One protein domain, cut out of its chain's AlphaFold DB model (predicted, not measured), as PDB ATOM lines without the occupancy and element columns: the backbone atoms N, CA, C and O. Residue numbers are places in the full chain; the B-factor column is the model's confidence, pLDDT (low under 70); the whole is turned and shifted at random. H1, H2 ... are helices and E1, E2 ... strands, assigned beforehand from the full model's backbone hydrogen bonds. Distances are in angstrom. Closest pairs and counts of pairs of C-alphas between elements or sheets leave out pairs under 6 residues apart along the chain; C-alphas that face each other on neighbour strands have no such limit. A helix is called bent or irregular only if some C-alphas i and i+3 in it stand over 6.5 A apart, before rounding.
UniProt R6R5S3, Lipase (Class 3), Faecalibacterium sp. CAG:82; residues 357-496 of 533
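This is residues 357 to 496 of the 533 residues of the protein "Lipase (Class 3)" of Faecalibacterium sp. CAG:82 (UniProt R6R5S3). One helix, H6, runs through the middle of this domain, and H7, H4, the arm H5a and residues 374 to 383 of H2 pack round it, mostly crossed rather than side by side. At one end of the long axis the bent helix H5 leads out through its arm H5b to a small hairpin of strands, E1 and E2; at the other end lies the first part of H2, with H1 beside it. The printed part has 140 residues, with seven named helices and two named strands in the order H1 H2 H3 H4 H5 E1 E2 H6 H7, and its class is mostly helix. The sheet has the order E1 - E2 and is antiparallel. The whole is compact, with a radius of gyration of the C-alphas of 15.7 A and spans of 45 by 35 by 26 A.

E1, residues 443 to 446, and E2, residues 449 to 452, form an antiparallel hairpin at 150 degrees; N 444 and O 451 are 2.8 A apart, and N 449 and O 446 are 3.0 A apart, both within hydrogen-bond range. H5, residues 416 to 439, was assigned as one helix by its hydrogen bonds but is bent: C-alphas 429 and 432 are 7.0 A apart, and its arms H5a, residues 416 to 429, and H5b, residues 432 to 439, stand at a steep tilt of 45 degrees. The closest C-alphas of H5b and E1, those of Leu 437 and Asn 443, are 6.1 A apart. The hub is H6, residues 457 to 472, which touches H5a at a steep tilt of 46 degrees, opposite ways, the closest C-alphas being those of Val 423 and Ala 468 at 4.8 A. H6 is irregular, with C-alphas 461 and 464 7.1 A apart and a kink of 27 degrees near residue 464. H4, residues 398 to 406, touches residues 464 to 469 of H6, closest at Val 401 and Pro 465, whose C-alphas are 5.9 A apart; it also touches H5a, where the C-alphas of Asp 398 and Val 423 are closest at 6.3 A. H7, residues 477 to 492, forms a helical hairpin with H6 at a shallow tilt of 26 degrees, opposite ways, and the C-alphas of Gly 470 and Val 480 come closest at 5.4 A. H2, residues 364 to 383, is irregular, with C-alphas 370 and 373 7.4 A apart and a kink of 58 degrees near residue 371. With residues 374 to 383 alone H2 touches H6, closest at the C-alphas of Met 378 and Val 466, 4.8 A apart. H1, residues 357 to 361, is close to H2 but not clearly touching, and H3, residues 387 to 391, stands likewise to H6, where the closest C-alphas, those of Glu 389 and Gln 461, are 7.4 A apart. Every O i to N i+4 pair is within hydrogen-bond range in H1, H3, H4, H5a, H5b and H7, against 13 of 16 in H2 and 10 of 12 in H6.

H1 begins at C-alpha 357, at (-14.381, 67.793, 47.748). H2 measures 24.7 A from first to last C-alpha, H4 12.5 A, H5a 20.0 A and H5b 10.4 A. E1 is 9.8 A long and E2 10.0 A. H6 runs 23.9 A from C-alpha 457 at (-8.163, 41.594, 38.402), and H7 runs 21.6 A to C-alpha 492 at (-12.626, 49.700, 37.045).

The two C-alphas farthest apart, those of Gln 365 and Gly 448, are 46.8 A from each other. The printed part has no cut and no long link. The mean pLDDT of the printed part is 87.9, and residues 492 to 496 are under 70.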
ATOM      1  N   LEU A 357     -15.804  67.998  47.465       86.19
ATOM      2  CA  LEU A 357     -14.381  67.793  47.748       86.19
ATOM      3  C   LEU A 357     -13.828  68.925  48.619       86.19
ATOM      4  O   LEU A 357     -13.143  68.648  49.602       86.19
ATOM      5  N   GLU A 358     -14.181  70.173  48.319       86.44
ATOM      6  CA  GLU A 358     -13.804  71.333  49.126       86.44
ATOM      7  C   GLU A 358     -14.364  71.221  50.549       86.44
ATOM      8  O   GLU A 358     -13.618  71.340  51.520       86.44
ATOM      9  N   THR A 359     -15.649  70.887  50.693       88.69
ATOM     10  CA  THR A 359     -16.278  70.682  52.008       88.69
ATOM     11  C   THR A 359     -15.593  69.566  52.801       88.69
ATOM     12  O   THR A 359     -15.429  69.671  54.018       88.69
ATOM     13  N   PHE A 360     -15.196  68.482  52.129       86.19
ATOM     14  CA  PHE A 360     -14.575  67.327  52.768       86.19
ATOM     15  C   PHE A 360     -13.130  67.604  53.207       86.19
ATOM     16  O   PHE A 360     -12.757  67.297  54.342       86.19
ATOM     17  N   PHE A 361     -12.315  68.190  52.328       87.12
ATOM     18  CA  PHE A 361     -10.898  68.434  52.599       87.12
ATOM     19  C   PHE A 361     -10.643  69.727  53.380       87.12
ATOM     20  O   PHE A 361      -9.646  69.818  54.098       87.12
ATOM     21  N   GLY A 362     -11.552  70.698  53.303       89.38
ATOM     22  CA  GLY A 362     -11.428  71.997  53.945       89.38
ATOM     23  C   GLY A 362     -10.396  72.867  53.234       89.38
ATOM     24  O   GLY A 362     -10.584  73.266  52.090       89.38
ATOM     25  N   SER A 363      -9.302  73.187  53.920       88.94
ATOM     26  CA  SER A 363      -8.214  73.995  53.357       88.94
ATOM     27  C   SER A 363      -7.092  73.130  52.791       88.94
ATOM     28  O   SER A 363      -6.909  71.986  53.204       88.94
ATOM     29  N   LYS A 364      -6.242  73.720  51.945       88.31
ATOM     30  CA  LYS A 364      -4.980  73.099  51.514       88.31
ATOM     31  C   LYS A 364      -4.158  72.554  52.690       88.31
ATOM     32  O   LYS A 364      -3.645  71.444  52.621       88.31
ATOM     33  N   GLN A 365      -4.036  73.325  53.774       89.56
ATOM     34  CA  GLN A 365      -3.267  72.896  54.946       89.56
ATOM     35  C   GLN A 365      -3.901  71.664  55.600       89.56
ATOM     36  O   GLN A 365      -3.204  70.719  55.945       89.56
ATOM     37  N   GLN A 366      -5.231  71.642  55.715       91.31
ATOM     38  CA  GLN A 366      -5.946  70.482  56.236       91.31
ATOM     39  C   GLN A 366      -5.807  69.259  55.320       91.31
ATOM     40  O   GLN A 366      -5.640  68.151  55.831       91.31
ATOM     41  N   PHE A 367      -5.850  69.451  53.997       91.31
ATOM     42  CA  PHE A 367      -5.558  68.403  53.022       91.31
ATOM     43  C   PHE A 367      -4.168  67.805  53.252       91.31
ATOM     44  O   PHE A 367      -4.054  66.599  53.467       91.31
ATOM     45  N   HIS A 368      -3.140  68.654  53.293       92.00
ATOM     46  CA  HIS A 368      -1.756  68.239  53.505       92.00
ATOM     47  C   HIS A 368      -1.574  67.484  54.831       92.00
ATOM     48  O   HIS A 368      -1.051  66.372  54.848       92.00
ATOM     49  N   ASP A 369      -2.079  68.039  55.935       90.44
ATOM     50  CA  ASP A 369      -1.848  67.488  57.274       90.44
ATOM     51  C   ASP A 369      -2.590  66.169  57.533       90.44
ATOM     52  O   ASP A 369      -2.149  65.368  58.360       90.44
ATOM     53  N   LYS A 370      -3.749  65.952  56.893       88.88
ATOM     54  CA  LYS A 370      -4.644  64.827  57.228       88.88
ATOM     55  C   LYS A 370      -4.834  63.799  56.122       88.88
ATOM     56  O   LYS A 370      -5.122  62.647  56.438       88.88
ATOM     57  N   TYR A 371      -4.749  64.205  54.858       90.44
ATOM     58  CA  TYR A 371      -5.220  63.393  53.733       90.44
ATOM     59  C   TYR A 371      -4.133  63.104  52.701       90.44
ATOM     60  O   TYR A 371      -4.151  62.025  52.119       90.44
ATOM     61  N   GLU A 372      -3.179  64.010  52.492       93.06
ATOM     62  CA  GLU A 372      -2.167  63.879  51.439       93.06
ATOM     63  C   GLU A 372      -1.385  62.562  51.544       93.06
ATOM     64  O   GLU A 372      -1.426  61.759  50.616       93.06
ATOM     65  N   ALA A 373      -0.757  62.283  52.692       93.62
ATOM     66  CA  ALA A 373       0.064  61.081  52.863       93.62
ATOM     67  C   ALA A 373      -0.736  59.776  52.680       93.62
ATOM     68  O   ALA A 373      -0.313  58.885  51.944       93.62
ATOM     69  N   VAL A 374      -1.921  59.682  53.296       93.69
ATOM     70  CA  VAL A 374      -2.772  58.482  53.204       93.69
ATOM     71  C   VAL A 374      -3.306  58.273  51.788       93.69
ATOM     72  O   VAL A 374      -3.278  57.149  51.295       93.69
ATOM     73  N   LEU A 375      -3.748  59.332  51.100       92.50
ATOM     74  CA  LEU A 375      -4.235  59.223  49.725       92.50
ATOM     75  C   LEU A 375      -3.093  58.881  48.766       92.50
ATOM     76  O   LEU A 375      -3.279  58.031  47.899       92.50
ATOM     77  N   MET A 376      -1.912  59.482  48.940       94.31
ATOM     78  CA  MET A 376      -0.729  59.142  48.148       94.31
ATOM     79  C   MET A 376      -0.367  57.661  48.290       94.31
ATOM     80  O   MET A 376      -0.203  56.980  47.281       94.31
ATOM     81  N   ASP A 377      -0.307  57.139  49.515       95.25
ATOM     82  CA  ASP A 377       0.042  55.737  49.761       95.25
ATOM     83  C   ASP A 377      -1.052  54.768  49.267       95.25
ATOM     84  O   ASP A 377      -0.738  53.739  48.667       95.25
ATOM     85  N   MET A 378      -2.340  55.103  49.448       94.38
ATOM     86  CA  MET A 378      -3.460  54.308  48.917       94.38
ATOM     87  C   MET A 378      -3.404  54.231  47.387       94.38
ATOM     88  O   MET A 378      -3.530  53.153  46.808       94.38
ATOM     89  N   ILE A 379      -3.184  55.360  46.718       91.56
ATOM     90  CA  ILE A 379      -3.072  55.409  45.260       91.56
ATOM     91  C   ILE A 379      -1.803  54.701  44.779       91.56
ATOM     92  O   ILE A 379      -1.851  53.976  43.788       91.56
ATOM     93  N   GLN A 380      -0.684  54.833  45.492       92.94
ATOM     94  CA  GLN A 380       0.539  54.107  45.158       92.94
ATOM     95  C   GLN A 380       0.295  52.593  45.202       92.94
ATOM     96  O   GLN A 380       0.657  51.888  44.264       92.94
ATOM     97  N   CYS A 381      -0.391  52.089  46.231       92.56
ATOM     98  CA  CYS A 381      -0.809  50.689  46.296       92.56
ATOM     99  C   CYS A 381      -1.687  50.260  45.116       92.56
ATOM    100  O   CYS A 381      -1.531  49.143  44.631       92.56
ATOM    101  N   ALA A 382      -2.591  51.127  44.659       90.00
ATOM    102  CA  ALA A 382      -3.474  50.843  43.531       90.00
ATOM    103  C   ALA A 382      -2.721  50.685  42.196       90.00
ATOM    104  O   ALA A 382      -3.188  49.959  41.316       90.00
ATOM    105  N   PHE A 383      -1.561  51.333  42.051       90.38
ATOM    106  CA  PHE A 383      -0.734  51.269  40.843       90.38
ATOM    107  C   PHE A 383       0.473  50.328  40.956       90.38
ATOM    108  O   PHE A 383       1.065  49.989  39.939       90.38
ATOM    109  N   LEU A 384       0.845  49.853  42.143       91.94
ATOM    110  CA  LEU A 384       1.946  48.897  42.289       91.94
ATOM    111  C   LEU A 384       1.535  47.491  41.849       91.94
ATOM    112  O   LEU A 384       0.588  46.920  42.387       91.94
ATOM    113  N   ARG A 385       2.307  46.903  40.929       91.69
ATOM    114  CA  ARG A 385       2.165  45.501  40.519       91.69
ATOM    115  C   ARG A 385       3.526  44.885  40.226       91.69
ATOM    116  O   ARG A 385       4.331  45.481  39.520       91.69
ATOM    117  N   ASN A 386       3.762  43.688  40.743       92.56
ATOM    118  CA  ASN A 386       4.926  42.875  40.417       92.56
ATOM    119  C   ASN A 386       4.661  41.993  39.181       92.56
ATOM    120  O   ASN A 386       3.571  42.006  38.602       92.56
ATOM    121  N   GLU A 387       5.678  41.234  38.771       94.19
ATOM    122  CA  GLU A 387       5.591  40.315  37.633       94.19
ATOM    123  C   GLU A 387       4.445  39.314  37.784       94.19
ATOM    124  O   GLU A 387       3.562  39.289  36.934       94.19
ATOM    125  N   ALA A 388       4.401  38.573  38.893       94.50
ATOM    126  CA  ALA A 388       3.392  37.541  39.136       94.50
ATOM    127  C   ALA A 388       1.959  38.107  39.142       94.50
ATOM    128  O   ALA A 388       1.035  37.505  38.593       94.50
ATOM    129  N   GLU A 389       1.750  39.301  39.700       93.56
ATOM    130  CA  GLU A 389       0.461  39.990  39.635       93.56
ATOM    131  C   GLU A 389       0.067  40.313  38.188       93.56
ATOM    132  O   GLU A 389      -1.109  40.221  37.836       93.56
ATOM    133  N   CYS A 390       1.025  40.675  37.336       90.62
ATOM    134  CA  CYS A 390       0.751  41.024  35.946       90.62
ATOM    135  C   CYS A 390       0.631  39.810  35.015       90.62
ATOM    136  O   CYS A 390      -0.118  39.885  34.043       90.62
ATOM    137  N   THR A 391       1.357  38.719  35.273       90.62
ATOM    138  CA  THR A 391       1.446  37.558  34.368       90.62
ATOM    139  C   THR A 391       0.625  36.356  34.810       90.62
ATOM    140  O   THR A 391       0.261  35.543  33.965       90.62
ATOM    141  N   GLU A 392       0.336  36.220  36.106       91.75
ATOM    142  CA  GLU A 392      -0.208  34.981  36.683       91.75
ATOM    143  C   GLU A 392      -1.525  35.162  37.440       91.75
ATOM    144  O   GLU A 392      -2.079  34.182  37.929       91.75
ATOM    145  N   GLY A 393      -2.059  36.379  37.563       88.44
ATOM    146  CA  GLY A 393      -3.267  36.560  38.376       88.44
ATOM    147  C   GLY A 393      -3.003  36.665  39.873       88.44
ATOM    148  O   GLY A 393      -3.956  36.682  40.646       88.44
ATOM    149  N   TYR A 394      -1.735  36.718  40.293       93.62
ATOM    150  CA  TYR A 394      -1.354  36.510  41.686       93.62
ATOM    151  C   TYR A 394      -1.997  37.532  42.635       93.62
ATOM    152  O   TYR A 394      -2.067  38.724  42.324       93.62
ATOM    153  N   LEU A 395      -2.454  37.052  43.795       93.56
ATOM    154  CA  LEU A 395      -2.922  37.862  44.918       93.56
ATOM    155  C   LEU A 395      -1.915  37.727  46.057       93.56
ATOM    156  O   LEU A 395      -1.647  36.616  46.511       93.56
ATOM    157  N   LEU A 396      -1.402  38.856  46.537       96.25
ATOM    158  CA  LEU A 396      -0.398  38.876  47.597       96.25
ATOM    159  C   LEU A 396      -0.872  38.186  48.886       96.25
ATOM    160  O   LEU A 396      -2.050  38.285  49.264       96.25
ATOM    161  N   THR A 397       0.056  37.555  49.608       96.94
ATOM    162  CA  THR A 397      -0.155  37.146  51.006       96.94
ATOM    163  C   THR A 397      -0.168  38.359  51.934       96.94
ATOM    164  O   THR A 397       0.222  39.460  51.549       96.94
ATOM    165  N   ASP A 398      -0.620  38.173  53.174       97.75
ATOM    166  CA  ASP A 398      -0.595  39.254  54.163       97.75
ATOM    167  C   ASP A 398       0.853  39.726  54.414       97.75
ATOM    168  O   ASP A 398       1.097  40.931  54.404       97.75
ATOM    169  N   GLU A 399       1.838  38.816  54.489       97.62
ATOM    170  CA  GLU A 399       3.249  39.206  54.652       97.62
ATOM    171  C   GLU A 399       3.783  40.021  53.460       97.62
ATOM    172  O   GLU A 399       4.557  40.967  53.632       97.62
ATOM    173  N   GLU A 400       3.365  39.690  52.237       97.69
ATOM    174  CA  GLU A 400       3.753  40.428  51.032       97.69
ATOM    175  C   GLU A 400       3.078  41.803  50.952       97.69
ATOM    176  O   GLU A 400       3.705  42.774  50.516       97.69
ATOM    177  N   VAL A 401       1.825  41.917  51.407       97.50
ATOM    178  CA  VAL A 401       1.146  43.213  51.553       97.50
ATOM    179  C   VAL A 401       1.889  44.078  52.568       97.50
ATOM    180  O   VAL A 401       2.162  45.243  52.284       97.50
ATOM    181  N   GLU A 402       2.276  43.531  53.720       97.50
ATOM    182  CA  GLU A 402       3.082  44.265  54.699       97.50
ATOM    183  C   GLU A 402       4.415  44.733  54.104       97.50
ATOM    184  O   GLU A 402       4.800  45.890  54.273       97.50
ATOM    185  N   ALA A 403       5.121  43.861  53.374       96.06
ATOM    186  CA  ALA A 403       6.369  44.216  52.701       96.06
ATOM    187  C   ALA A 403       6.171  45.349  51.682       96.06
ATOM    188  O   ALA A 403       6.977  46.282  51.637       96.06
ATOM    189  N   ARG A 404       5.075  45.319  50.911       95.25
ATOM    190  CA  ARG A 404       4.698  46.405  49.995       95.25
ATOM    191  C   ARG A 404       4.450  47.709  50.744       95.25
ATOM    192  O   ARG A 404       4.981  48.737  50.334       95.25
ATOM    193  N   LEU A 405       3.686  47.669  51.835       96.06
ATOM    194  CA  LEU A 405       3.365  48.849  52.637       96.06
ATOM    195  C   LEU A 405       4.627  49.495  53.230       96.06
ATOM    196  O   LEU A 405       4.764  50.712  53.158       96.06
ATOM    197  N   ARG A 406       5.603  48.705  53.700       94.88
ATOM    198  CA  ARG A 406       6.915  49.219  54.157       94.88
ATOM    199  C   ARG A 406       7.705  49.935  53.047       94.88
ATOM    200  O   ARG A 406       8.563  50.768  53.335       94.88
ATOM    201  N   GLY A 407       7.434  49.606  51.784       91.88
ATOM    202  CA  GLY A 407       8.064  50.216  50.612       91.88
ATOM    203  C   GLY A 407       7.430  51.532  50.144       91.88
ATOM    204  O   GLY A 407       8.021  52.210  49.299       91.88
ATOM    205  N   LEU A 408       6.257  51.910  50.664       93.19
ATOM    206  CA  LEU A 408       5.559  53.131  50.244       93.19
ATOM    207  C   LEU A 408       6.281  54.389  50.735       93.19
ATOM    208  O   LEU A 408       7.028  54.361  51.716       93.19
ATOM    209  N   GLY A 409       6.052  55.505  50.039       83.88
ATOM    210  CA  GLY A 409       6.753  56.765  50.289       83.88
ATOM    211  C   GLY A 409       6.670  57.222  51.747       83.88
ATOM    212  O   GLY A 409       7.707  57.492  52.359       83.88
ATOM    213  N   ASN A 410       5.461  57.241  52.316       91.06
ATOM    214  CA  ASN A 410       5.224  57.771  53.661       91.06
ATOM    215  C   ASN A 410       5.182  56.688  54.760       91.06
ATOM    216  O   ASN A 410       5.097  57.015  55.943       91.06
ATOM    217  N   MET A 411       5.322  55.403  54.404       92.81
ATOM    218  CA  MET A 411       5.247  54.258  55.332       92.81
ATOM    219  C   MET A 411       6.586  53.523  55.525       92.81
ATOM    220  O   MET A 411       6.620  52.348  55.874       92.81
ATOM    221  N   ARG A 412       7.725  54.207  55.357       82.50
ATOM    222  CA  ARG A 412       9.052  53.591  55.572       82.50
ATOM    223  C   ARG A 412       9.385  53.303  57.039       82.50
ATOM    224  O   ARG A 412      10.197  52.429  57.317       82.50
ATOM    225  N   ASN A 413       8.787  54.050  57.970       87.94
ATOM    226  CA  ASN A 413       9.014  53.930  59.414       87.94
ATOM    227  C   ASN A 413       7.679  53.671  60.121       87.94
ATOM    228  O   ASN A 413       7.051  54.596  60.639       87.94
ATOM    229  N   VAL A 414       7.222  52.423  60.082       92.75
ATOM    230  CA  VAL A 414       5.912  52.018  60.607       92.75
ATOM    231  C   VAL A 414       5.990  51.464  62.027       92.75
ATOM    232  O   VAL A 414       7.022  50.969  62.470       92.75
ATOM    233  N   ASP A 415       4.866  51.524  62.739       96.31
ATOM    234  CA  ASP A 415       4.624  50.667  63.900       96.31
ATOM    235  C   ASP A 415       4.236  49.271  63.392       96.31
ATOM    236  O   ASP A 415       3.180  49.109  62.778       96.31
ATOM    237  N   GLU A 416       5.096  48.277  63.627       95.44
ATOM    238  CA  GLU A 416       4.927  46.915  63.100       95.44
ATOM    239  C   GLU A 416       3.642  46.248  63.605       95.44
ATOM    240  O   GLU A 416       2.866  45.723  62.811       95.44
ATOM    241  N   ALA A 417       3.331  46.357  64.900       96.38
ATOM    242  CA  ALA A 417       2.117  45.758  65.453       96.38
ATOM    243  C   ALA A 417       0.853  46.413  64.874       96.38
ATOM    244  O   ALA A 417      -0.177  45.761  64.668       96.38
ATOM    245  N   LYS A 418       0.914  47.722  64.601       97.31
ATOM    246  CA  LYS A 418      -0.165  48.446  63.926       97.31
ATOM    247  C   LYS A 418      -0.287  48.037  62.458       97.31
ATOM    248  O   LYS A 418      -1.416  47.896  61.983       97.31
ATOM    249  N   LEU A 419       0.828  47.860  61.750       97.38
ATOM    250  CA  LEU A 419       0.860  47.416  60.355       97.38
ATOM    251  C   LEU A 419       0.246  46.018  60.217       97.38
ATOM    252  O   LEU A 419      -0.758  45.883  59.518       97.38
ATOM    253  N   GLU A 420       0.770  45.034  60.950       97.38
ATOM    254  CA  GLU A 420       0.288  43.643  60.964       97.38
ATOM    255  C   GLU A 420      -1.222  43.594  61.237       97.38
ATOM    256  O   GLU A 420      -2.001  42.997  60.493       97.38
ATOM    257  N   LYS A 421      -1.682  44.316  62.268       97.19
ATOM    258  CA  LYS A 421      -3.108  44.392  62.607       97.19
ATOM    259  C   LYS A 421      -3.947  45.014  61.488       97.19
ATOM    260  O   LYS A 421      -5.083  44.591  61.272       97.19
ATOM    261  N   SER A 422      -3.437  46.040  60.810       97.19
ATOM    262  CA  SER A 422      -4.166  46.737  59.740       97.19
ATOM    263  C   SER A 422      -4.304  45.862  58.498       97.19
ATOM    264  O   SER A 422      -5.401  45.768  57.947       97.19
ATOM    265  N   VAL A 423      -3.230  45.163  58.113       97.88
ATOM    266  CA  VAL A 423      -3.240  44.191  57.012       97.88
ATOM    267  C   VAL A 423      -4.159  43.021  57.338       97.88
ATOM    268  O   VAL A 423      -5.047  42.718  56.544       97.88
ATOM    269  N   HIS A 424      -4.039  42.437  58.532       97.06
ATOM    270  CA  HIS A 424      -4.913  41.351  58.970       97.06
ATOM    271  C   HIS A 424      -6.397  41.744  58.921       97.06
ATOM    272  O   HIS A 424      -7.230  40.997  58.410       97.06
ATOM    273  N   ASN A 425      -6.744  42.941  59.407       95.00
ATOM    274  CA  ASN A 425      -8.124  43.424  59.373       95.00
ATOM    275  C   ASN A 425      -8.628  43.642  57.939       95.00
ATOM    276  O   ASN A 425      -9.761  43.271  57.636       95.00
ATOM    277  N   ALA A 426      -7.813  44.222  57.053       95.44
ATOM    278  CA  ALA A 426      -8.171  44.390  55.642       95.44
ATOM    279  C   ALA A 426      -8.372  43.030  54.949       95.44
ATOM    280  O   ALA A 426      -9.380  42.805  54.280       95.44
ATOM    281  N   SER A 427      -7.453  42.096  55.183       95.31
ATOM    282  CA  SER A 427      -7.489  40.719  54.691       95.31
ATOM    283  C   SER A 427      -8.760  39.985  55.135       95.31
ATOM    284  O   SER A 427      -9.500  39.463  54.297       95.31
ATOM    285  N   ALA A 428      -9.099  40.051  56.426       93.88
ATOM    286  CA  ALA A 428     -10.304  39.441  56.990       93.88
ATOM    287  C   ALA A 428     -11.611  40.010  56.404       93.88
ATOM    288  O   ALA A 428     -12.614  39.297  56.323       93.88
ATOM    289  N   LEU A 429     -11.612  41.280  55.986       89.56
ATOM    290  CA  LEU A 429     -12.759  41.916  55.334       89.56
ATOM    291  C   LEU A 429     -12.892  41.520  53.857       89.56
ATOM    292  O   LEU A 429     -14.011  41.368  53.366       89.56
ATOM    293  N   SER A 430     -11.773  41.366  53.148       91.00
ATOM    294  CA  SER A 430     -11.766  41.258  51.686       91.00
ATOM    295  C   SER A 430     -11.621  39.833  51.158       91.00
ATOM    296  O   SER A 430     -12.356  39.470  50.237       91.00
ATOM    297  N   ARG A 431     -10.733  38.999  51.721       92.50
ATOM    298  CA  ARG A 431     -10.452  37.647  51.188       92.50
ATOM    299  C   ARG A 431     -11.699  36.761  51.083       92.50
ATOM    300  O   ARG A 431     -11.922  36.223  50.001       92.50
ATOM    301  N   PRO A 432     -12.596  36.694  52.091       90.12
ATOM    302  CA  PRO A 432     -13.798  35.866  51.979       90.12
ATOM    303  C   PRO A 432     -14.751  36.312  50.862       90.12
ATOM    304  O   PRO A 432     -15.561  35.516  50.389       90.12
ATOM    305  N   LEU A 433     -14.723  37.593  50.477       84.44
ATOM    306  CA  LEU A 433     -15.519  38.106  49.364       84.44
ATOM    307  C   LEU A 433     -14.871  37.756  48.023       84.44
ATOM    308  O   LEU A 433     -15.581  37.321  47.122       84.44
ATOM    309  N   LEU A 434     -13.550  37.914  47.911       85.75
ATOM    310  CA  LEU A 434     -12.792  37.549  46.711       85.75
ATOM    311  C   LEU A 434     -12.926  36.052  46.406       85.75
ATOM    312  O   LEU A 434     -13.327  35.698  45.304       85.75
ATOM    313  N   GLU A 435     -12.739  35.188  47.408       86.12
ATOM    314  CA  GLU A 435     -12.917  33.733  47.274       86.12
ATOM    315  C   GLU A 435     -14.338  33.365  46.833       86.12
ATOM    316  O   GLU A 435     -14.536  32.484  46.000       86.12
ATOM    317  N   LYS A 436     -15.362  34.049  47.363       83.06
ATOM    318  CA  LYS A 436     -16.753  33.824  46.946       83.06
ATOM    319  C   LYS A 436     -17.013  34.268  45.515       83.06
ATOM    320  O   LYS A 436     -17.809  33.620  44.842       83.06
ATOM    321  N   LEU A 437     -16.425  35.378  45.076       81.38
ATOM    322  CA  LEU A 437     -16.561  35.843  43.698       81.38
ATOM    323  C   LEU A 437     -15.877  34.870  42.738       81.38
ATOM    324  O   LEU A 437     -16.468  34.528  41.721       81.38
ATOM    325  N   GLU A 438     -14.701  34.360  43.098       81.44
ATOM    326  CA  GLU A 438     -13.990  33.339  42.327       81.44
ATOM    327  C   GLU A 438     -14.788  32.024  42.253       81.44
ATOM    328  O   GLU A 438     -15.056  31.513  41.169       81.44
ATOM    329  N   GLN A 439     -15.260  31.505  43.391       83.75
ATOM    330  CA  GLN A 439     -16.006  30.240  43.458       83.75
ATOM    331  C   GLN A 439     -17.362  30.279  42.744       83.75
ATOM    332  O   GLN A 439     -17.845  29.241  42.292       83.75
ATOM    333  N   ASN A 440     -18.002  31.449  42.682       80.12
ATOM    334  CA  ASN A 440     -19.341  31.604  42.112       80.12
ATOM    335  C   ASN A 440     -19.334  32.244  40.719       80.12
ATOM    336  O   ASN A 440     -20.390  32.702  40.277       80.12
ATOM    337  N   ASP A 441     -18.185  32.297  40.042       78.81
ATOM    338  CA  ASP A 441     -18.057  32.883  38.700       78.81
ATOM    339  C   ASP A 441     -18.639  34.313  38.646       78.81
ATOM    340  O   ASP A 441     -19.554  34.640  37.889       78.81
ATOM    341  N   GLY A 442     -18.215  35.145  39.602       77.00
ATOM    342  CA  GLY A 442     -18.670  36.524  39.783       77.00
ATOM    343  C   GLY A 442     -20.064  36.682  40.399       77.00
ATOM    344  O   GLY A 442     -20.506  37.808  40.614       77.00
ATOM    345  N   ASN A 443     -20.795  35.609  40.716       80.12
ATOM    346  CA  ASN A 443     -22.160  35.727  41.235       80.12
ATOM    347  C   ASN A 443     -22.209  35.948  42.755       80.12
ATOM    348  O   ASN A 443     -21.763  35.119  43.546       80.12
ATOM    349  N   LEU A 444     -22.849  37.038  43.181       75.81
ATOM    350  CA  LEU A 444     -23.072  37.380  44.583       75.81
ATOM    351  C   LEU A 444     -24.568  37.457  44.902       75.81
ATOM    352  O   LEU A 444     -25.302  38.268  44.338       75.81
ATOM    353  N   THR A 445     -25.028  36.653  45.862       77.56
ATOM    354  CA  THR A 445     -26.420  36.696  46.328       77.56
ATOM    355  C   THR A 445     -26.558  37.619  47.533       77.56
ATOM    356  O   THR A 445     -26.105  37.301  48.632       77.56
ATOM    357  N   LEU A 446     -27.244  38.747  47.351       73.06
ATOM    358  CA  LEU A 446     -27.558  39.708  48.407       73.06
ATOM    359  C   LEU A 446     -29.072  39.840  48.553       73.06
ATOM    360  O   LEU A 446     -29.783  40.135  47.594       73.06
ATOM    361  N   ARG A 447     -29.579  39.630  49.775       78.62
ATOM    362  CA  ARG A 447     -31.013  39.752  50.112       78.62
ATOM    363  C   ARG A 447     -31.932  38.953  49.165       78.62
ATOM    364  O   ARG A 447     -32.994  39.429  48.777       78.62
ATOM    365  N   GLY A 448     -31.509  37.745  48.787       80.56
ATOM    366  CA  GLY A 448     -32.273  36.847  47.914       80.56
ATOM    367  C   GLY A 448     -32.223  37.184  46.418       80.56
ATOM    368  O   GLY A 448     -32.925  36.542  45.646       80.56
ATOM    369  N   LYS A 449     -31.409  38.162  45.999       74.69
ATOM    370  CA  LYS A 449     -31.146  38.473  44.589       74.69
ATOM    371  C   LYS A 449     -29.696  38.159  44.246       74.69
ATOM    372  O   LYS A 449     -28.801  38.552  44.991       74.69
ATOM    373  N   THR A 450     -29.481  37.464  43.135       79.88
ATOM    374  CA  THR A 450     -28.148  37.179  42.599       79.88
ATOM    375  C   THR A 450     -27.740  38.290  41.644       79.88
ATOM    376  O   THR A 450     -28.497  38.646  40.743       79.88
ATOM    377  N   TYR A 451     -26.550  38.829  41.860       76.69
ATOM    378  CA  TYR A 451     -25.922  39.840  41.027       76.69
ATOM    379  C   TYR A 451     -24.657  39.237  40.437       76.69
ATOM    380  O   TYR A 451     -23.832  38.726  41.190       76.69
ATOM    381  N   HIS A 452     -24.495  39.306  39.121       78.19
ATOM    382  CA  HIS A 452     -23.206  39.022  38.510       78.19
ATOM    383  C   HIS A 452     -22.329  40.272  38.637       78.19
ATOM    384  O   HIS A 452     -22.720  41.360  38.206       78.19
ATOM    385  N   VAL A 453     -21.185  40.131  39.297       73.31
ATOM    386  CA  VAL A 453     -20.241  41.203  39.599       73.31
ATOM    387  C   VAL A 453     -18.900  40.839  38.987       73.31
ATOM    388  O   VAL A 453     -18.140  40.039  39.525       73.31
ATOM    389  N   GLU A 454     -18.592  41.482  37.872       74.50
ATOM    390  CA  GLU A 454     -17.268  41.413  37.274       74.50
ATOM    391  C   GLU A 454     -16.355  42.450  37.941       74.50
ATOM    392  O   GLU A 454     -16.549  43.663  37.771       74.50
ATOM    393  N   VAL A 455     -15.384  41.964  38.717       78.56
ATOM    394  CA  VAL A 455     -14.353  42.779  39.372       78.56
ATOM    395  C   VAL A 455     -13.042  42.611  38.605       78.56
ATOM    396  O   VAL A 455     -12.488  41.508  38.621       78.56
ATOM    397  N   PRO A 456     -12.507  43.670  37.972       84.31
ATOM    398  CA  PRO A 456     -11.239  43.587  37.260       84.31
ATOM    399  C   PRO A 456     -10.122  43.073  38.166       84.31
ATOM    400  O   PRO A 456     -10.018  43.485  39.322       84.31
ATOM    401  N   GLN A 457      -9.250  42.217  37.638       86.44
ATOM    402  CA  GLN A 457      -8.163  41.594  38.402       86.44
ATOM    403  C   GLN A 457      -7.310  42.620  39.171       86.44
ATOM    404  O   GLN A 457      -7.021  42.430  40.348       86.44
ATOM    405  N   ARG A 458      -7.002  43.768  38.551       86.75
ATOM    406  CA  ARG A 458      -6.270  44.870  39.202       86.75
ATOM    407  C   ARG A 458      -6.959  45.411  40.461       86.75
ATOM    408  O   ARG A 458      -6.287  45.798  41.408       86.75
ATOM    409  N   VAL A 459      -8.292  45.414  40.498       88.06
ATOM    410  CA  VAL A 459      -9.063  45.826  41.682       88.06
ATOM    411  C   VAL A 459      -8.971  44.758  42.771       88.06
ATOM    412  O   VAL A 459      -8.799  45.096  43.940       88.06
ATOM    413  N   GLN A 460      -9.024  43.477  42.396       90.06
ATOM    414  CA  GLN A 460      -8.845  42.367  43.340       90.06
ATOM    415  C   GLN A 460      -7.450  42.397  43.987       90.06
ATOM    416  O   GLN A 460      -7.326  42.171  45.186       90.06
ATOM    417  N   GLN A 461      -6.420  42.748  43.216       92.62
ATOM    418  CA  GLN A 461      -5.038  42.884  43.691       92.62
ATOM    419  C   GLN A 461      -4.841  44.104  44.603       92.62
ATOM    420  O   GLN A 461      -4.123  44.028  45.598       92.62
ATOM    421  N   ALA A 462      -5.512  45.220  44.310       93.00
ATOM    422  CA  ALA A 462      -5.362  46.459  45.071       93.00
ATOM    423  C   ALA A 462      -6.210  46.521  46.352       93.00
ATOM    424  O   ALA A 462      -5.869  47.280  47.260       93.00
ATOM    425  N   VAL A 463      -7.302  45.749  46.461       93.44
ATOM    426  CA  VAL A 463      -8.291  45.943  47.538       93.44
ATOM    427  C   VAL A 463      -7.701  45.809  48.942       93.44
ATOM    428  O   VAL A 463      -7.939  46.676  49.781       93.44
ATOM    429  N   ILE A 464      -6.897  44.772  49.194       95.50
ATOM    430  CA  ILE A 464      -6.302  44.536  50.516       95.50
ATOM    431  C   ILE A 464      -5.244  45.605  50.840       95.50
ATOM    432  O   ILE A 464      -5.400  46.257  51.875       95.50
ATOM    433  N   PRO A 465      -4.224  45.863  49.989       96.56
ATOM    434  CA  PRO A 465      -3.244  46.922  50.241       96.56
ATOM    435  C   PRO A 465      -3.871  48.299  50.496       96.56
ATOM    436  O   PRO A 465      -3.531  48.959  51.475       96.56
ATOM    437  N   VAL A 466      -4.828  48.718  49.660       95.88
ATOM    438  CA  VAL A 466      -5.471  50.039  49.759       95.88
ATOM    439  C   VAL A 466      -6.234  50.191  51.076       95.88
ATOM    440  O   VAL A 466      -6.099  51.206  51.762       95.88
ATOM    441  N   LEU A 467      -7.017  49.178  51.465       95.19
ATOM    442  CA  LEU A 467      -7.736  49.200  52.740       95.19
ATOM    443  C   LEU A 467      -6.772  49.168  53.932       95.19
ATOM    444  O   LEU A 467      -6.991  49.889  54.907       95.19
ATOM    445  N   ALA A 468      -5.700  48.375  53.854       96.62
ATOM    446  CA  ALA A 468      -4.703  48.272  54.913       96.62
ATOM    447  C   ALA A 468      -4.014  49.616  55.187       96.62
ATOM    448  O   ALA A 468      -3.856  49.979  56.353       96.62
ATOM    449  N   VAL A 469      -3.683  50.389  54.144       96.69
ATOM    450  CA  VAL A 469      -3.149  51.754  54.286       96.69
ATOM    451  C   VAL A 469      -4.141  52.642  55.044       96.69
ATOM    452  O   VAL A 469      -3.791  53.210  56.077       96.69
ATOM    453  N   GLY A 470      -5.400  52.719  54.598       93.62
ATOM    454  CA  GLY A 470      -6.410  53.559  55.253       93.62
ATOM    455  C   GLY A 470      -6.610  53.215  56.738       93.62
ATOM    456  O   GLY A 470      -6.643  54.107  57.591       93.62
ATOM    457  N   LEU A 471      -6.664  51.918  57.061       94.50
ATOM    458  CA  LEU A 471      -6.751  51.428  58.441       94.50
ATOM    459  C   LEU A 471      -5.492  51.758  59.255       94.50
ATOM    460  O   LEU A 471      -5.604  52.159  60.417       94.50
ATOM    461  N   TYR A 472      -4.305  51.651  58.653       96.12
ATOM    462  CA  TYR A 472      -3.042  51.993  59.304       96.12
ATOM    463  C   TYR A 472      -2.967  53.478  59.660       96.12
ATOM    464  O   TYR A 472      -2.515  53.825  60.751       96.12
ATOM    465  N   TYR A 473      -3.464  54.374  58.810       94.19
ATOM    466  CA  TYR A 473      -3.538  55.804  59.130       94.19
ATOM    467  C   TYR A 473      -4.586  56.137  60.205       94.19
ATOM    468  O   TYR A 473      -4.614  57.255  60.715       94.19
ATOM    469  N   GLY A 474      -5.396  55.162  60.633       90.25
ATOM    470  CA  GLY A 474      -6.419  55.348  61.661       90.25
ATOM    471  C   GLY A 474      -7.639  56.122  61.164       90.25
ATOM    472  O   GLY A 474      -8.382  56.665  61.981       90.25
ATOM    473  N   ILE A 475      -7.842  56.177  59.844       87.62
ATOM    474  CA  ILE A 475      -9.068  56.704  59.247       87.62
ATOM    475  C   ILE A 475     -10.217  55.758  59.611       87.62
ATOM    476  O   ILE A 475     -10.049  54.534  59.645       87.62
ATOM    477  N   ASP A 476     -11.386  56.316  59.923       86.44
ATOM    478  CA  ASP A 476     -12.546  55.502  60.268       86.44
ATOM    479  C   ASP A 476     -12.935  54.580  59.101       86.44
ATOM    480  O   ASP A 476     -12.802  54.928  57.926       86.44
ATOM    481  N   SER A 477     -13.428  53.385  59.422       80.25
ATOM    482  CA  SER A 477     -13.694  52.353  58.415       80.25
ATOM    483  C   SER A 477     -14.734  52.770  57.371       80.25
ATOM    484  O   SER A 477     -14.676  52.286  56.241       80.25
ATOM    485  N   GLY A 478     -15.660  53.673  57.715       81.81
ATOM    486  CA  GLY A 478     -16.645  54.220  56.782       81.81
ATOM    487  C   GLY A 478     -15.993  55.110  55.728       81.81
ATOM    488  O   GLY A 478     -16.208  54.911  54.532       81.81
ATOM    489  N   THR A 479     -15.142  56.040  56.161       81.44
ATOM    490  CA  THR A 479     -14.368  56.911  55.272       81.44
ATOM    491  C   THR A 479     -13.351  56.123  54.443       81.44
ATOM    492  O   THR A 479     -13.272  56.344  53.236       81.44
ATOM    493  N   VAL A 480     -12.635  55.153  55.030       84.06
ATOM    494  CA  VAL A 480     -11.719  54.272  54.272       84.06
ATOM    495  C   VAL A 480     -12.472  53.532  53.170       84.06
ATOM    496  O   VAL A 480     -12.024  53.510  52.025       84.06
ATOM    497  N   ALA A 481     -13.636  52.959  53.487       79.38
ATOM    498  CA  ALA A 481     -14.451  52.258  52.502       79.38
ATOM    499  C   ALA A 481     -14.940  53.195  51.385       79.38
ATOM    500  O   ALA A 481     -14.960  52.793  50.223       79.38
ATOM    501  N   ALA A 482     -15.302  54.441  51.709       78.75
ATOM    502  CA  ALA A 482     -15.702  55.438  50.719       78.75
ATOM    503  C   ALA A 482     -14.541  55.835  49.789       78.75
ATOM    504  O   ALA A 482     -14.711  55.833  48.570       78.75
ATOM    505  N   MET A 483     -13.356  56.108  50.344       81.19
ATOM    506  CA  MET A 483     -12.149  56.423  49.567       81.19
ATOM    507  C   MET A 483     -11.758  55.254  48.660       81.19
ATOM    508  O   MET A 483     -11.603  55.426  47.452       81.19
ATOM    509  N   ALA A 484     -11.672  54.048  49.224       82.19
ATOM    510  CA  ALA A 484     -11.327  52.841  48.485       82.19
ATOM    511  C   ALA A 484     -12.339  52.556  47.365       82.19
ATOM    512  O   ALA A 484     -11.944  52.239  46.247       82.19
ATOM    513  N   ARG A 485     -13.642  52.755  47.618       81.94
ATOM    514  CA  ARG A 485     -14.684  52.623  46.592       81.94
ATOM    515  C   ARG A 485     -14.405  53.513  45.382       81.94
ATOM    516  O   ARG A 485     -14.476  53.007  44.267       81.94
ATOM    517  N   TYR A 486     -14.104  54.796  45.578       78.81
ATOM    518  CA  TYR A 486     -13.821  55.691  44.453       78.81
ATOM    519  C   TYR A 486     -12.543  55.290  43.712       78.81
ATOM    520  O   TYR A 486     -12.569  55.219  42.486       78.81
ATOM    521  N   ILE A 487     -11.478  54.917  44.432       81.62
ATOM    522  CA  ILE A 487     -10.251  54.377  43.822       81.62
ATOM    523  C   ILE A 487     -10.590  53.186  42.925       81.62
ATOM    524  O   ILE A 487     -10.225  53.170  41.753       81.62
ATOM    525  N   PHE A 488     -11.357  52.218  43.425       81.62
ATOM    526  CA  PHE A 488     -11.719  51.035  42.648       81.62
ATOM    527  C   PHE A 488     -12.675  51.340  41.498       81.62
ATOM    528  O   PHE A 488     -12.598  50.669  40.473       81.62
ATOM    529  N   MET A 489     -13.559  52.333  41.629       76.50
ATOM    530  CA  MET A 489     -14.424  52.773  40.531       76.50
ATOM    531  C   MET A 489     -13.592  53.362  39.388       76.50
ATOM    532  O   MET A 489     -13.774  52.940  38.248       76.50
ATOM    533  N   PHE A 490     -12.622  54.229  39.692       76.06
ATOM    534  CA  PHE A 490     -11.695  54.760  38.689       76.06
ATOM    535  C   PHE A 490     -10.805  53.662  38.110       76.06
ATOM    536  O   PHE A 490     -10.686  53.543  36.899       76.06
ATOM    537  N   MET A 491     -10.283  52.757  38.939       76.50
ATOM    538  CA  MET A 491      -9.570  51.582  38.443       76.50
ATOM    539  C   MET A 491     -10.465  50.648  37.632       76.50
ATOM    540  O   MET A 491      -9.951  49.856  36.862       76.50
ATOM    541  N   SER A 492     -11.784  50.641  37.790       69.50
ATOM    542  CA  SER A 492     -12.626  49.700  37.045       69.50
ATOM    543  C   SER A 492     -12.917  50.169  35.626       69.50
ATOM    544  O   SER A 492     -13.291  49.335  34.812       69.50
ATOM    545  N   MET A 493     -12.715  51.460  35.327       62.72
ATOM    546  CA  MET A 493     -12.934  52.059  34.004       62.72
ATOM    547  C   MET A 493     -14.280  51.652  33.375       62.72
ATOM    548  O   MET A 493     -14.362  51.420  32.175       62.72
ATOM    549  N   LYS A 494     -15.350  51.542  34.180       60.81
ATOM    550  CA  LYS A 494     -16.691  51.231  33.663       60.81
ATOM    551  C   LYS A 494     -17.419  52.530  33.277       60.81
ATOM    552  O   LYS A 494     -17.735  53.297  34.189       60.81
ATOM    553  N   PRO A 495     -17.699  52.766  31.980       50.06
ATOM    554  CA  PRO A 495     -18.317  54.006  31.497       50.06
ATOM    555  C   PRO A 495     -19.769  54.199  31.963       50.06
ATOM    556  O   PRO A 495     -20.201  55.330  32.161       50.06
ATOM    557  N   ASP A 496     -20.495  53.117  32.258       56.53
ATOM    558  CA  ASP A 496     -21.922  53.158  32.622       56.53
ATOM    559  C   ASP A 496     -22.173  53.437  34.117       56.53
ATOM    560  O   ASP A 496     -22.989  52.786  34.780       56.53
TER     561      ASP A 496